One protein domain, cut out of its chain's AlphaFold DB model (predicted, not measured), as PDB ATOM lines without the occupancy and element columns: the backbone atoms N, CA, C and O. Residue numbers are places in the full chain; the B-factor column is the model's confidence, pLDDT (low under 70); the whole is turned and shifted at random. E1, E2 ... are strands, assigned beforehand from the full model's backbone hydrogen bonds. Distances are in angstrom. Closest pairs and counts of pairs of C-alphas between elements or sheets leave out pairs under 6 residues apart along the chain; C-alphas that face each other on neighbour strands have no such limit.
ATOM      1  N   SER A   6     200.665 164.549 151.734       91.69
ATOM      2  CA  SER A   6     201.963 165.163 152.018       91.69
ATOM      3  C   SER A   6     203.013 164.725 150.994       91.69
ATOM      4  O   SER A   6     203.139 163.534 150.694       91.69
ATOM      5  N   GLY A   7     203.789 165.685 150.493       93.12
ATOM      6  CA  GLY A   7     204.779 165.458 149.444       93.12
ATOM      7  C   GLY A   7     205.200 166.740 148.732       93.12
ATOM      8  O   GLY A   7     204.678 167.823 149.007       93.12
ATOM      9  N   ASN A   8     206.156 166.592 147.817       95.19
ATOM     10  CA  ASN A   8     206.558 167.640 146.887       95.19
ATOM     11  C   ASN A   8     205.887 167.392 145.540       95.19
ATOM     12  O   ASN A   8     205.905 166.269 145.038       95.19
ATOM     13  N   TYR A   9     205.331 168.449 144.967       95.50
ATOM     14  CA  TYR A   9     204.631 168.424 143.694       95.50
ATOM     15  C   TYR A   9     205.246 169.460 142.768       95.50
ATOM     16  O   TYR A   9     205.118 170.653 143.035       95.50
ATOM     17  N   ASP A  10     205.904 169.015 141.704       95.25
ATOM     18  CA  ASP A  10     206.571 169.872 140.723       95.25
ATOM     19  C   ASP A  10     205.701 170.068 139.491       95.25
ATOM     20  O   ASP A  10     205.113 169.113 138.987       95.25
ATOM     21  N   GLY A  11     205.627 171.295 138.986       92.00
ATOM     22  CA  GLY A  11     204.776 171.607 137.844       92.00
ATOM     23  C   GLY A  11     204.995 172.989 137.251       92.00
ATOM     24  O   GLY A  11     205.940 173.710 137.587       92.00
ATOM     25  N   GLY A  12     204.119 173.364 136.322       84.12
ATOM     26  CA  GLY A  12     204.343 174.511 135.441       84.12
ATOM     27  C   GLY A  12     205.157 174.140 134.203       84.12
ATOM     28  O   GLY A  12     205.910 173.168 134.194       84.12
ATOM     29  N   SER A  13     205.032 174.938 133.137       80.00
ATOM     30  CA  SER A  13     205.879 174.786 131.946       80.00
ATOM     31  C   SER A  13     207.354 174.790 132.364       80.00
ATOM     32  O   SER A  13     207.802 175.748 132.984       80.00
ATOM     33  N   SER A  14     208.079 173.702 132.075       81.50
ATOM     34  CA  SER A  14     209.475 173.484 132.496       81.50
ATOM     35  C   SER A  14     209.713 173.322 134.010       81.50
ATOM     36  O   SER A  14     210.823 173.593 134.464       81.50
ATOM     37  N   ASN A  15     208.724 172.851 134.782       83.62
ATOM     38  CA  ASN A  15     208.828 172.585 136.229       83.62
ATOM     39  C   ASN A  15     209.273 173.818 137.030       83.62
ATOM     40  O   ASN A  15     210.234 173.785 137.793       83.62
ATOM     41  N   VAL A  16     208.599 174.945 136.811       92.25
ATOM     42  CA  VAL A  16     208.960 176.245 137.400       92.25
ATOM     43  C   VAL A  16     208.301 176.511 138.755       92.25
ATOM     44  O   VAL A  16     208.644 177.494 139.416       92.25
ATOM     45  N   PHE A  17     207.371 175.656 139.175       94.88
ATOM     46  CA  PHE A  17     206.663 175.742 140.447       94.88
ATOM     47  C   PHE A  17     206.808 174.442 141.238       94.88
ATOM     48  O   PHE A  17     206.815 173.362 140.650       94.88
ATOM     49  N   ARG A  18     206.838 174.547 142.571       96.38
ATOM     50  CA  ARG A  18     206.724 173.398 143.481       96.38
ATOM     51  C   ARG A  18     205.762 173.701 144.624       96.38
ATOM     52  O   ARG A  18     205.928 174.716 145.293       96.38
ATOM     53  N   LEU A  19     204.815 172.808 144.901       97.00
ATOM     54  CA  LEU A  19     204.044 172.807 146.148       97.00
ATOM     55  C   LEU A  19     204.595 171.719 147.074       97.00
ATOM     56  O   LEU A  19     204.582 170.543 146.726       97.00
ATOM     57  N   ALA A  20     205.073 172.106 148.252       96.25
ATOM     58  CA  ALA A  20     205.559 171.195 149.282       96.25
ATOM     59  C   ALA A  20     204.540 171.119 150.427       96.25
ATOM     60  O   ALA A  20     204.532 171.975 151.315       96.25
ATOM     61  N   ILE A  21     203.673 170.103 150.418       95.94
ATOM     62  CA  ILE A  21     202.648 169.896 151.451       95.94
ATOM     63  C   ILE A  21     203.292 169.219 152.661       95.94
ATOM     64  O   ILE A  21     203.706 168.062 152.602       95.94
ATOM     65  N   LYS A  22     203.364 169.953 153.777       94.31
ATOM     66  CA  LYS A  22     204.004 169.508 155.027       94.31
ATOM     67  C   LYS A  22     203.002 168.909 156.010       94.31
ATOM     68  O   LYS A  22     203.344 167.988 156.751       94.31
ATOM     69  N   LYS A  23     201.788 169.460 156.064       93.38
ATOM     70  CA  LYS A  23     200.713 169.002 156.953       93.38
ATOM     71  C   LYS A  23     199.415 168.888 156.173       93.38
ATOM     72  O   LYS A  23     199.077 169.795 155.416       93.38
ATOM     73  N   PHE A  24     198.680 167.818 156.433       92.06
ATOM     74  CA  PHE A  24     197.361 167.561 155.880       92.06
ATOM     75  C   PHE A  24     196.448 167.055 156.996       92.06
ATOM     76  O   PHE A  24     196.817 166.132 157.723       92.06
ATOM     77  N   ASP A  25     195.286 167.683 157.135       90.19
ATOM     78  CA  ASP A  25     194.205 167.252 158.011       90.19
ATOM     79  C   ASP A  25     192.952 167.052 157.159       90.19
ATOM     80  O   ASP A  25     192.239 167.999 156.818       90.19
ATOM     81  N   GLU A  26     192.717 165.793 156.795       86.12
ATOM     82  CA  GLU A  26     191.570 165.372 155.993       86.12
ATOM     83  C   GLU A  26     190.243 165.701 156.688       86.12
ATOM     84  O   GLU A  26     189.306 166.166 156.044       86.12
ATOM     85  N   SER A  27     190.178 165.532 158.013       85.75
ATOM     86  CA  SER A  27     188.956 165.755 158.793       85.75
ATOM     87  C   SER A  27     188.571 167.230 158.867       85.75
ATOM     88  O   SER A  27     187.390 167.569 158.828       85.75
ATOM     89  N   ALA A  28     189.574 168.108 158.922       88.44
ATOM     90  CA  ALA A  28     189.391 169.551 158.863       88.44
ATOM     91  C   ALA A  28     189.285 170.083 157.423       88.44
ATOM     92  O   ALA A  28     189.037 171.275 157.238       88.44
ATOM     93  N   GLY A  29     189.507 169.240 156.408       89.75
ATOM     94  CA  GLY A  29     189.555 169.652 155.007       89.75
ATOM     95  C   GLY A  29     190.613 170.727 154.762       89.75
ATOM     96  O   GLY A  29     190.334 171.717 154.086       89.75
ATOM     97  N   SER A  30     191.803 170.582 155.354       93.00
ATOM     98  CA  SER A  30     192.848 171.613 155.304       93.00
ATOM     99  C   SER A  30     194.250 171.046 155.100       93.00
ATOM    100  O   SER A  30     194.557 169.915 155.480       93.00
ATOM    101  N   PHE A  31     195.128 171.857 154.516       94.94
ATOM    102  CA  PHE A  31     196.549 171.545 154.390       94.94
ATOM    103  C   PHE A  31     197.413 172.797 154.580       94.94
ATOM    104  O   PHE A  31     196.937 173.932 154.488       94.94
ATOM    105  N   SER A  32     198.702 172.594 154.845       96.62
ATOM    106  CA  SER A  32     199.697 173.674 154.859       96.62
ATOM    107  C   SER A  32     201.066 173.204 154.377       96.62
ATOM    108  O   SER A  32     201.416 172.021 154.466       96.62
ATOM    109  N   GLY A  33     201.846 174.149 153.860       97.00
ATOM    110  CA  GLY A  33     203.093 173.868 153.168       97.00
ATOM    111  C   GLY A  33     203.823 175.123 152.706       97.00
ATOM    112  O   GLY A  33     203.622 176.209 153.245       97.00
ATOM    113  N   GLU A  34     204.664 174.953 151.692       97.81
ATOM    114  CA  GLU A  34     205.349 176.041 150.986       97.81
ATOM    115  C   GLU A  34     205.052 175.948 149.492       97.81
ATOM    116  O   GLU A  34     205.029 174.850 148.929       97.81
ATOM    117  N   PHE A  35     204.887 177.094 148.842       97.06
ATOM    118  CA  PHE A  35     204.859 177.201 147.393       97.06
ATOM    119  C   PHE A  35     206.144 177.875 146.909       97.06
ATOM    120  O   PHE A  35     206.490 178.970 147.349       97.06
ATOM    121  N   HIS A  36     206.872 177.212 146.018       96.50
ATOM    122  CA  HIS A  36     208.157 177.664 145.504       96.50
ATOM    123  C   HIS A  36     208.043 178.083 144.041       96.50
ATOM    124  O   HIS A  36     207.544 177.340 143.196       96.50
ATOM    125  N   TYR A  37     208.605 179.246 143.737       93.12
ATOM    126  CA  TYR A  37     208.864 179.748 142.397       93.12
ATOM    127  C   TYR A  37     210.323 179.434 142.051       93.12
ATOM    128  O   TYR A  37     211.240 180.160 142.442       93.12
ATOM    129  N   LEU A  38     210.562 178.334 141.335       90.62
ATOM    130  CA  LEU A  38     211.909 177.783 141.146       90.62
ATOM    131  C   LEU A  38     212.821 178.700 140.316       90.62
ATOM    132  O   LEU A  38     214.019 178.766 140.572       90.62
ATOM    133  N   LEU A  39     212.259 179.479 139.384       88.62
ATOM    134  CA  LEU A  39     213.028 180.438 138.575       88.62
ATOM    135  C   LEU A  39     213.570 181.622 139.383       88.62
ATOM    136  O   LEU A  39     214.636 182.145 139.069       88.62
ATOM    137  N   THR A  40     212.831 182.069 140.398       89.88
ATOM    138  CA  THR A  40     213.195 183.234 141.218       89.88
ATOM    139  C   THR A  40     213.748 182.841 142.583       89.88
ATOM    140  O   THR A  40     214.185 183.713 143.329       89.88
ATOM    141  N   SER A  41     213.743 181.545 142.919       91.19
ATOM    142  CA  SER A  41     214.085 181.019 144.250       91.19
ATOM    143  C   SER A  41     213.260 181.640 145.387       91.19
ATOM    144  O   SER A  41     213.688 181.642 146.540       91.19
ATOM    145  N   ILE A  42     212.074 182.169 145.074       93.25
ATOM    146  CA  ILE A  42     211.134 182.691 146.067       93.25
ATOM    147  C   ILE A  42     210.303 181.521 146.585       93.25
ATOM    148  O   ILE A  42     209.779 180.734 145.798       93.25
ATOM    149  N   SER A  43     210.162 181.426 147.900       95.31
ATOM    150  CA  SER A  43     209.218 180.523 148.550       95.31
ATOM    151  C   SER A  43     208.284 181.314 149.442       95.31
ATOM    152  O   SER A  43     208.714 182.258 150.108       95.31
ATOM    153  N   GLU A  44     207.033 180.896 149.493       96.94
ATOM    154  CA  GLU A  44     206.040 181.477 150.381       96.94
ATOM    155  C   GLU A  44     205.257 180.395 151.125       96.94
ATOM    156  O   GLU A  44     204.932 179.354 150.544       96.94
ATOM    157  N   PRO A  45     204.943 180.628 152.410       97.06
ATOM    158  CA  PRO A  45     204.110 179.717 153.169       97.06
ATOM    159  C   PRO A  45     202.685 179.763 152.623       97.06
ATOM    160  O   PRO A  45     202.129 180.839 152.404       97.06
ATOM    161  N   VAL A  46     202.075 178.593 152.457       97.25
ATOM    162  CA  VAL A  46     200.687 178.471 152.001       97.25
ATOM    163  C   VAL A  46     199.876 177.601 152.946       97.25
ATOM    164  O   VAL A  46     200.355 176.614 153.511       97.25
ATOM    165  N   SER A  47     198.610 177.965 153.090       96.12
ATOM    166  CA  SER A  47     197.575 177.157 153.722       96.12
ATOM    167  C   SER A  47     196.357 177.154 152.820       96.12
ATOM    168  O   SER A  47     196.036 178.182 152.222       96.12
ATOM    169  N   GLY A  48     195.682 176.019 152.736       93.88
ATOM    170  CA  GLY A  48     194.561 175.869 151.829       93.88
ATOM    171  C   GLY A  48     193.535 174.863 152.302       93.88
ATOM    172  O   GLY A  48     193.679 174.209 153.340       93.88
ATOM    173  N   HIS A  49     192.492 174.756 151.496       93.38
ATOM    174  CA  HIS A  49     191.370 173.864 151.698       93.38
ATOM    175  C   HIS A  49     191.541 172.602 150.857       93.38
ATOM    176  O   HIS A  49     192.059 172.654 149.743       93.38
ATOM    177  N   TYR A  50     191.086 171.483 151.406       90.62
ATOM    178  CA  TYR A  50     190.977 170.181 150.765       90.62
ATOM    179  C   TYR A  50     189.507 169.772 150.753       90.62
ATOM    180  O   TYR A  50     188.871 169.738 151.812       90.62
ATOM    181  N   HIS A  51     188.968 169.457 149.579       86.81
ATOM    182  CA  HIS A  51     187.587 169.003 149.418       86.81
ATOM    183  C   HIS A  51     187.531 167.737 148.565       86.81
ATOM    184  O   HIS A  51     188.150 167.681 147.505       86.81
ATOM    185  N   LEU A  52     186.758 166.751 149.024       81.38
ATOM    186  CA  LEU A  52     186.387 165.557 148.270       81.38
ATOM    187  C   LEU A  52     184.890 165.646 147.950       81.38
ATOM    188  O   LEU A  52     184.057 165.579 148.855       81.38
ATOM    189  N   TYR A  53     184.550 165.813 146.677       73.50
ATOM    190  CA  TYR A  53     183.175 165.753 146.192       73.50
ATOM    191  C   TYR A  53     182.804 164.277 145.990       73.50
ATOM    192  O   TYR A  53     183.437 163.578 145.206       73.50
ATOM    193  N   GLY A  54     181.840 163.777 146.769       59.44
ATOM    194  CA  GLY A  54     181.379 162.375 146.747       59.44
ATOM    195  C   GLY A  54     179.972 162.201 146.164       59.44
ATOM    196  O   GLY A  54     179.339 161.164 146.342       59.44
ATOM    197  N   ASP A  55     179.445 163.240 145.520       56.22
ATOM    198  CA  ASP A  55     178.059 163.387 145.069       56.22
ATOM    199  C   ASP A  55     177.897 163.234 143.542       56.22
ATOM    200  O   ASP A  55     177.008 163.820 142.924       56.22
ATOM    201  N   GLY A  56     178.727 162.385 142.922       51.28
ATOM    202  CA  GLY A  56     178.612 161.991 141.508       51.28
ATOM    203  C   GLY A  56     179.578 162.702 140.555       51.28
ATOM    204  O   GLY A  56     179.606 162.392 139.363       51.28
ATOM    205  N   ARG A  57     180.400 163.613 141.075       55.66
ATOM    206  CA  ARG A  57     181.671 164.023 140.474       55.66
ATOM    207  C   ARG A  57     182.730 163.698 141.504       55.66
ATOM    208  O   ARG A  57     182.936 164.497 142.404       55.66
ATOM    209  N   ASP A  58     183.310 162.506 141.416       63.97
ATOM    210  CA  ASP A  58     184.423 162.125 142.279       63.97
ATOM    211  C   ASP A  58     185.592 163.068 141.959       63.97
ATOM    212  O   ASP A  58     186.360 162.835 141.030       63.97
ATOM    213  N   GLU A  59     185.660 164.192 142.668       76.31
ATOM    214  CA  GLU A  59     186.647 165.242 142.451       76.31
ATOM    215  C   GLU A  59     187.324 165.563 143.780       76.31
ATOM    216  O   GLU A  59     186.666 165.831 144.786       76.31
ATOM    217  N   THR A  60     188.656 165.538 143.788       88.00
ATOM    218  CA  THR A  60     189.450 165.937 144.947       88.00
ATOM    219  C   THR A  60     190.194 167.208 144.613       88.00
ATOM    220  O   THR A  60     190.986 167.231 143.671       88.00
ATOM    221  N   VAL A  61     189.943 168.252 145.397       92.69
ATOM    222  CA  VAL A  61     190.384 169.609 145.100       92.69
ATOM    223  C   VAL A  61     191.232 170.167 146.227       92.69
ATOM    224  O   VAL A  61     190.835 170.104 147.392       92.69
ATOM    225  N   LEU A  62     192.361 170.782 145.870       94.88
ATOM    226  CA  LEU A  62     193.061 171.735 146.726       94.88
ATOM    227  C   LEU A  62     192.771 173.156 146.264       94.88
ATOM    228  O   LEU A  62     192.825 173.450 145.069       94.88
ATOM    229  N   TRP A  63     192.525 174.052 147.212       96.69
ATOM    230  CA  TRP A  63     192.395 175.478 146.939       96.69
ATOM    231  C   TRP A  63     193.245 176.297 147.905       96.69
ATOM    232  O   TRP A  63     193.174 176.097 149.117       96.69
ATOM    233  N   PHE A  64     194.067 177.196 147.372       96.94
ATOM    234  CA  PHE A  64     194.976 178.041 148.149       96.94
ATOM    235  C   PHE A  64     195.338 179.306 147.373       96.94
ATOM    236  O   PHE A  64     195.149 179.383 146.159       96.94
ATOM    237  N   GLU A  65     195.884 180.297 148.067       96.69
ATOM    238  CA  GLU A  65     196.319 181.554 147.460       96.69
ATOM    239  C   GLU A  65     197.830 181.704 147.547       96.69
ATOM    240  O   GLU A  65     198.454 181.297 148.527       96.69
ATOM    241  N   THR A  66     198.396 182.298 146.500       95.44
ATOM    242  CA  THR A  66     199.781 182.750 146.467       95.44
ATOM    243  C   THR A  66     199.845 184.238 146.148       95.44
ATOM    244  O   THR A  66     198.871 184.824 145.666       95.44
ATOM    245  N   SER A  67     201.013 184.861 146.315       92.62
ATOM    246  CA  SER A  67     201.241 186.231 145.820       92.62
ATOM    247  C   SER A  67     201.003 186.368 144.305       92.62
ATOM    248  O   SER A  67     200.729 187.458 143.804       92.62
ATOM    249  N   GLY A  68     201.078 185.252 143.570       90.69
ATOM    250  CA  GLY A  68     200.815 185.174 142.133       90.69
ATOM    251  C   GLY A  68     199.357 184.912 141.739       90.69
ATOM    252  O   GLY A  68     199.080 184.895 140.539       90.69
ATOM    253  N   GLY A  69     198.443 184.684 142.686       94.44
ATOM    254  CA  GLY A  69     197.017 184.452 142.429       94.44
ATOM    255  C   GLY A  69     196.433 183.256 143.184       94.44
ATOM    256  O   GLY A  69     197.123 182.568 143.933       94.44
ATOM    257  N   SER A  70     195.146 182.995 142.965       97.19
ATOM    258  CA  SER A  70     194.441 181.870 143.585       97.19
ATOM    259  C   SER A  70     194.614 180.612 142.737       97.19
ATOM    260  O   SER A  70     194.466 180.654 141.512       97.19
ATOM    261  N   TRP A  71     194.897 179.490 143.387       97.19
ATOM    262  CA  TRP A  71     195.111 178.191 142.767       97.19
ATOM    263  C   TRP A  71     193.994 177.220 143.122       97.19
ATOM    264  O   TRP A  71     193.570 177.132 144.273       97.19
ATOM    265  N   ARG A  72     193.565 176.447 142.127       96.69
ATOM    266  CA  ARG A  72     192.664 175.305 142.269       96.69
ATOM    267  C   ARG A  72     193.317 174.098 141.614       96.69
ATOM    268  O   ARG A  72     193.659 174.172 140.436       96.69
ATOM    269  N   TRP A  73     193.553 173.039 142.372       95.62
ATOM    270  CA  TRP A  73     194.215 171.827 141.896       95.62
ATOM    271  C   TRP A  73     193.264 170.649 141.998       95.62
ATOM    272  O   TRP A  73     192.707 170.423 143.063       95.62
ATOM    273  N   GLU A  74     193.129 169.889 140.923       94.25
ATOM    274  CA  GLU A  74     192.271 168.710 140.812       94.25
ATOM    275  C   GLU A  74     193.140 167.460 140.725       94.25
ATOM    276  O   GLU A  74     194.002 167.377 139.848       94.25
ATOM    277  N   ALA A  75     192.946 166.506 141.637       92.00
ATOM    278  CA  ALA A  75     193.677 165.243 141.605       92.00
ATOM    279  C   ALA A  75     193.203 164.369 140.443       92.00
ATOM    280  O   ALA A  75     192.016 164.337 140.108       92.00
ATOM    281  N   ASP A  76     194.114 163.574 139.897       89.19
ATOM    282  CA  ASP A  76     193.742 162.457 139.044       89.19
ATOM    283  C   ASP A  76     193.119 161.305 139.850       89.19
ATOM    284  O   ASP A  76     193.406 161.099 141.034       89.19
ATOM    285  N   TYR A  77     192.263 160.530 139.182       85.75
ATOM    286  CA  TYR A  77     191.582 159.377 139.760       85.75
ATOM    287  C   TYR A  77     192.036 158.091 139.082       85.75
ATOM    288  O   TYR A  77     191.923 157.933 137.866       85.75
ATOM    289  N   VAL A  78     192.491 157.137 139.889       82.44
ATOM    290  CA  VAL A  78     192.938 155.819 139.439       82.44
ATOM    291  C   VAL A  78     192.151 154.764 140.208       82.44
ATOM    292  O   VAL A  78     192.153 154.741 141.435       82.44
ATOM    293  N   ASN A  79     191.451 153.888 139.482       81.38
ATOM    294  CA  ASN A  79     190.609 152.828 140.055       81.38
ATOM    295  C   ASN A  79     189.534 153.330 141.046       81.38
ATOM    296  O   ASN A  79     189.228 152.650 142.023       81.38
ATOM    297  N   GLY A  80     188.953 154.510 140.794       78.06
ATOM    298  CA  GLY A  80     187.876 155.068 141.622       78.06
ATOM    299  C   GLY A  80     188.349 155.728 142.921       78.06
ATOM    300  O   GLY A  80     187.570 155.885 143.854       78.06
ATOM    301  N   SER A  81     189.627 156.088 143.022       81.69
ATOM    302  CA  SER A  81     190.171 156.846 144.153       81.69
ATOM    303  C   SER A  81     191.157 157.904 143.663       81.69
ATOM    304  O   SER A  81     191.814 157.671 142.643       81.69
ATOM    305  N   PRO A  82     191.286 159.046 144.361       86.38
ATOM    306  CA  PRO A  82     192.291 160.035 144.008       86.38
ATOM    307  C   PRO A  82     193.689 159.440 144.201       86.38
ATOM    308  O   PRO A  82     193.972 158.826 145.234       86.38
ATOM    309  N   SER A  83     194.556 159.584 143.200       86.50
ATOM    310  CA  SER A  83     195.897 158.987 143.244       86.50
ATOM    311  C   SER A  83     196.882 159.852 144.039       86.50
ATOM    312  O   SER A  83     197.772 159.328 144.705       86.50
ATOM    313  N   PHE A  84     196.691 161.178 143.992       89.31
ATOM    314  CA  PHE A  84     197.626 162.191 144.493       89.31
ATOM    315  C   PHE A  84     199.027 162.110 143.885       89.31
ATOM    316  O   PHE A  84     199.963 162.656 144.466       89.31
ATOM    317  N   GLU A  85     199.180 161.464 142.734       91.81
ATOM    318  CA  GLU A  85     200.427 161.416 141.971       91.81
ATOM    319  C   GLU A  85     200.458 162.507 140.895       91.81
ATOM    320  O   GLU A  85     201.528 163.036 140.583       91.81
ATOM    321  N   LYS A  86     199.288 162.905 140.379       92.31
ATOM    322  CA  LYS A  86     199.144 163.977 139.397       92.31
ATOM    323  C   LYS A  86     198.022 164.941 139.778       92.31
ATOM    324  O   LYS A  86     196.966 164.550 140.266       92.31
ATOM    325  N   TRP A  87     198.251 166.217 139.494       94.50
ATOM    326  CA  TRP A  87     197.272 167.282 139.665       94.50
ATOM    327  C   TRP A  87     197.159 168.115 138.399       94.50
ATOM    328  O   TRP A  87     198.173 168.480 137.803       94.50
ATOM    329  N   THR A  88     195.935 168.478 138.034       95.19
ATOM    330  CA  THR A  88     195.671 169.561 137.083       95.19
ATOM    331  C   THR A  88     195.409 170.828 137.879       95.19
ATOM    332  O   THR A  88     194.480 170.891 138.678       95.19
ATOM    333  N   ALA A  89     196.241 171.842 137.691       96.19
ATOM    334  CA  ALA A  89     196.221 173.069 138.462       96.19
ATOM    335  C   ALA A  89     195.846 174.263 137.588       96.19
ATOM    336  O   ALA A  89     196.518 174.563 136.600       96.19
ATOM    337  N   LYS A  90     194.826 175.005 138.015       96.50
ATOM    338  CA  LYS A  90     194.447 176.292 137.445       96.50
ATOM    339  C   LYS A  90     194.809 177.415 138.407       96.50
ATOM    340  O   LYS A  90     194.402 177.388 139.569       96.50
ATOM    341  N   ARG A  91     195.533 178.422 137.920       95.75
ATOM    342  CA  ARG A  91     195.757 179.688 138.628       95.75
ATOM    343  C   ARG A  91     194.936 180.782 137.972       95.75
ATOM    344  O   ARG A  91     195.074 180.996 136.768       95.75
ATOM    345  N   THR A  92     194.186 181.527 138.771       97.12
ATOM    346  CA  THR A  92     193.519 182.760 138.344       97.12
ATOM    347  C   THR A  92     194.230 183.962 138.953       97.12
ATOM    348  O   THR A  92     194.495 184.001 140.155       97.12
ATOM    349  N   SER A  93     194.586 184.939 138.116       94.50
ATOM    350  CA  SER A  93     195.310 186.145 138.542       94.50
ATOM    351  C   SER A  93     194.941 187.357 137.687       94.50
ATOM    352  O   SER A  93     194.495 187.216 136.551       94.50
ATOM    353  N   SER A  94     195.221 188.566 138.178       89.25
ATOM    354  CA  SER A  94     195.042 189.799 137.396       89.25
ATOM    355  C   SER A  94     195.974 189.898 136.180       89.25
ATOM    356  O   SER A  94     195.730 190.704 135.287       89.25
ATOM    357  N   THR A  95     197.050 189.106 136.148       87.50
ATOM    358  CA  THR A  95     198.046 189.091 135.061       87.50
ATOM    359  C   THR A  95     197.771 188.030 133.995       87.50
ATOM    360  O   THR A  95     198.500 187.954 133.009       87.50
ATOM    361  N   GLY A  96     196.720 187.229 134.182       91.00
ATOM    362  CA  GLY A  96     196.340 186.141 133.291       91.00
ATOM    363  C   GLY A  96     196.208 184.806 134.018       91.00
ATOM    364  O   GLY A  96     196.892 184.534 135.015       91.00
ATOM    365  N   ASP A  97     195.318 183.979 133.483       94.00
ATOM    366  CA  ASP A  97     195.070 182.628 133.965       94.00
ATOM    367  C   ASP A  97     196.091 181.658 133.364       94.00
ATOM    368  O   ASP A  97     196.493 181.799 132.205       94.00
ATOM    369  N   ILE A  98     196.504 180.665 134.149       93.94
ATOM    370  CA  ILE A  98     197.310 179.542 133.660       93.94
ATOM    371  C   ILE A  98     196.670 178.225 134.075       93.94
ATOM    372  O   ILE A  98     196.062 178.128 135.140       93.94
ATOM    373  N   GLU A  99     196.856 177.212 133.242       95.19
ATOM    374  CA  GLU A  99     196.497 175.830 133.525       95.19
ATOM    375  C   GLU A  99     197.725 174.963 133.256       95.19
ATOM    376  O   GLU A  99     198.402 175.124 132.236       95.19
ATOM    377  N   THR A 100     198.091 174.121 134.216       95.25
ATOM    378  CA  THR A 100     199.303 173.306 134.133       95.25
ATOM    379  C   THR A 100     199.198 172.072 135.012       95.25
ATOM    380  O   THR A 100     198.357 172.002 135.903       95.25
ATOM    381  N   GLU A 101     200.058 171.097 134.765       95.62
ATOM    382  CA  GLU A 101     200.095 169.866 135.540       95.62
ATOM    383  C   GLU A 101     201.166 169.954 136.624       95.62
ATOM    384  O   GLU A 101     202.193 170.616 136.444       95.62
ATOM    385  N   PHE A 102     200.917 169.262 137.732       95.56
ATOM    386  CA  PHE A 102     201.888 169.013 138.785       95.56
ATOM    387  C   PHE A 102     201.994 167.515 139.042       95.56
ATOM    388  O   PHE A 102     200.985 166.812 139.092       95.56
ATOM    389  N   LEU A 103     203.218 167.035 139.220       94.38
ATOM    390  CA  LEU A 103     203.531 165.635 139.465       94.38
ATOM    391  C   LEU A 103     204.223 165.500 140.809       94.38
ATOM    392  O   LEU A 103     205.072 166.318 141.170       94.38
TER     393      LEU A 103
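This is residues 6 to 103 of the 107 residues of an uncharacterized protein of Pseudomonas fluorescens (UniProt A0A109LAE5). This is a closed barrel of eight strands, a single sheet rolled up until its last strand, E8, meets its first, E1. The barrel's length runs between two of its tight turns, residues 38 to 41 between E3 and E4 and residues 54 to 58 between E4 and E5, where the two C-alphas farthest apart lie, and the long strand E4 spans from one turn to the other. The printed part has 98 residues with eight named strands, E1 to E8 in order along the chain and round the ring, antiparallel throughout, and no named helix; the class is all strand. The whole is compact, with a radius of gyration of the C-alphas of 13.0 A, and elongated, spanning 39 by 23 by 23 A.

E1, residues 7 to 11, begins at C-alpha 7 (204.779, 165.458, 149.444) and is 13.1 A long. E2, residues 17 to 25, measures 23.1 A and bends by 60 degrees at residue 22. E3, residues 30 to 37, measures 22.1 A. E4, residues 42 to 53, measures 32.7 A from C-alpha 42 (211.134, 182.691, 146.067) and bends by 59 degrees at residue 45. E5, residues 59 to 66, measures 22.3 A, and E6, residues 69 to 78, measures 29.1 A. E7, residues 81 to 92, measures 26.8 A and bends by 81 degrees at residue 85. E8, residues 98 to 103, is 16.3 A long and ends at C-alpha 103 (203.531, 165.635, 139.465).

E1 to E8 form a meander, each strand the antiparallel neighbour of the one before, and each two in succession are a hairpin. E1 and E2 stand at 150 degrees, with N 9 and O 19 2.8 A apart. E2 and E3 stand at 163 degrees, with N 20 and O 34 at 2.8 A. In E3 and E4, at 141 degrees, N 35 and O 44 are 2.8 A apart. E5 lies beside residues 48 to 53 of E4, with N 49 and O 63 at 2.8 A. E5 and E6 have N 73 and O 62 at 2.8 A. E6 and E7 have N 74 and O 88 at 2.8 A. E7 and E8 have N 89 and O 100 at 2.8 A. E8 and E1, antiparallel at 136 degrees, close the ring with two pairs within hydrogen-bond range, N 10 and O 103 at 2.9 A and N 103 and O 10 at 2.8 A. E1 and E5 are apart, for instance, as are E3 and E7.

The two C-alphas farthest apart, those of Thr 40 and Gly 56, are 40.6 A from each other. The printed part has no cut, and its seven links are tight. The mean pLDDT of the printed part is 90.1, and residues 54 to 58 are under 70.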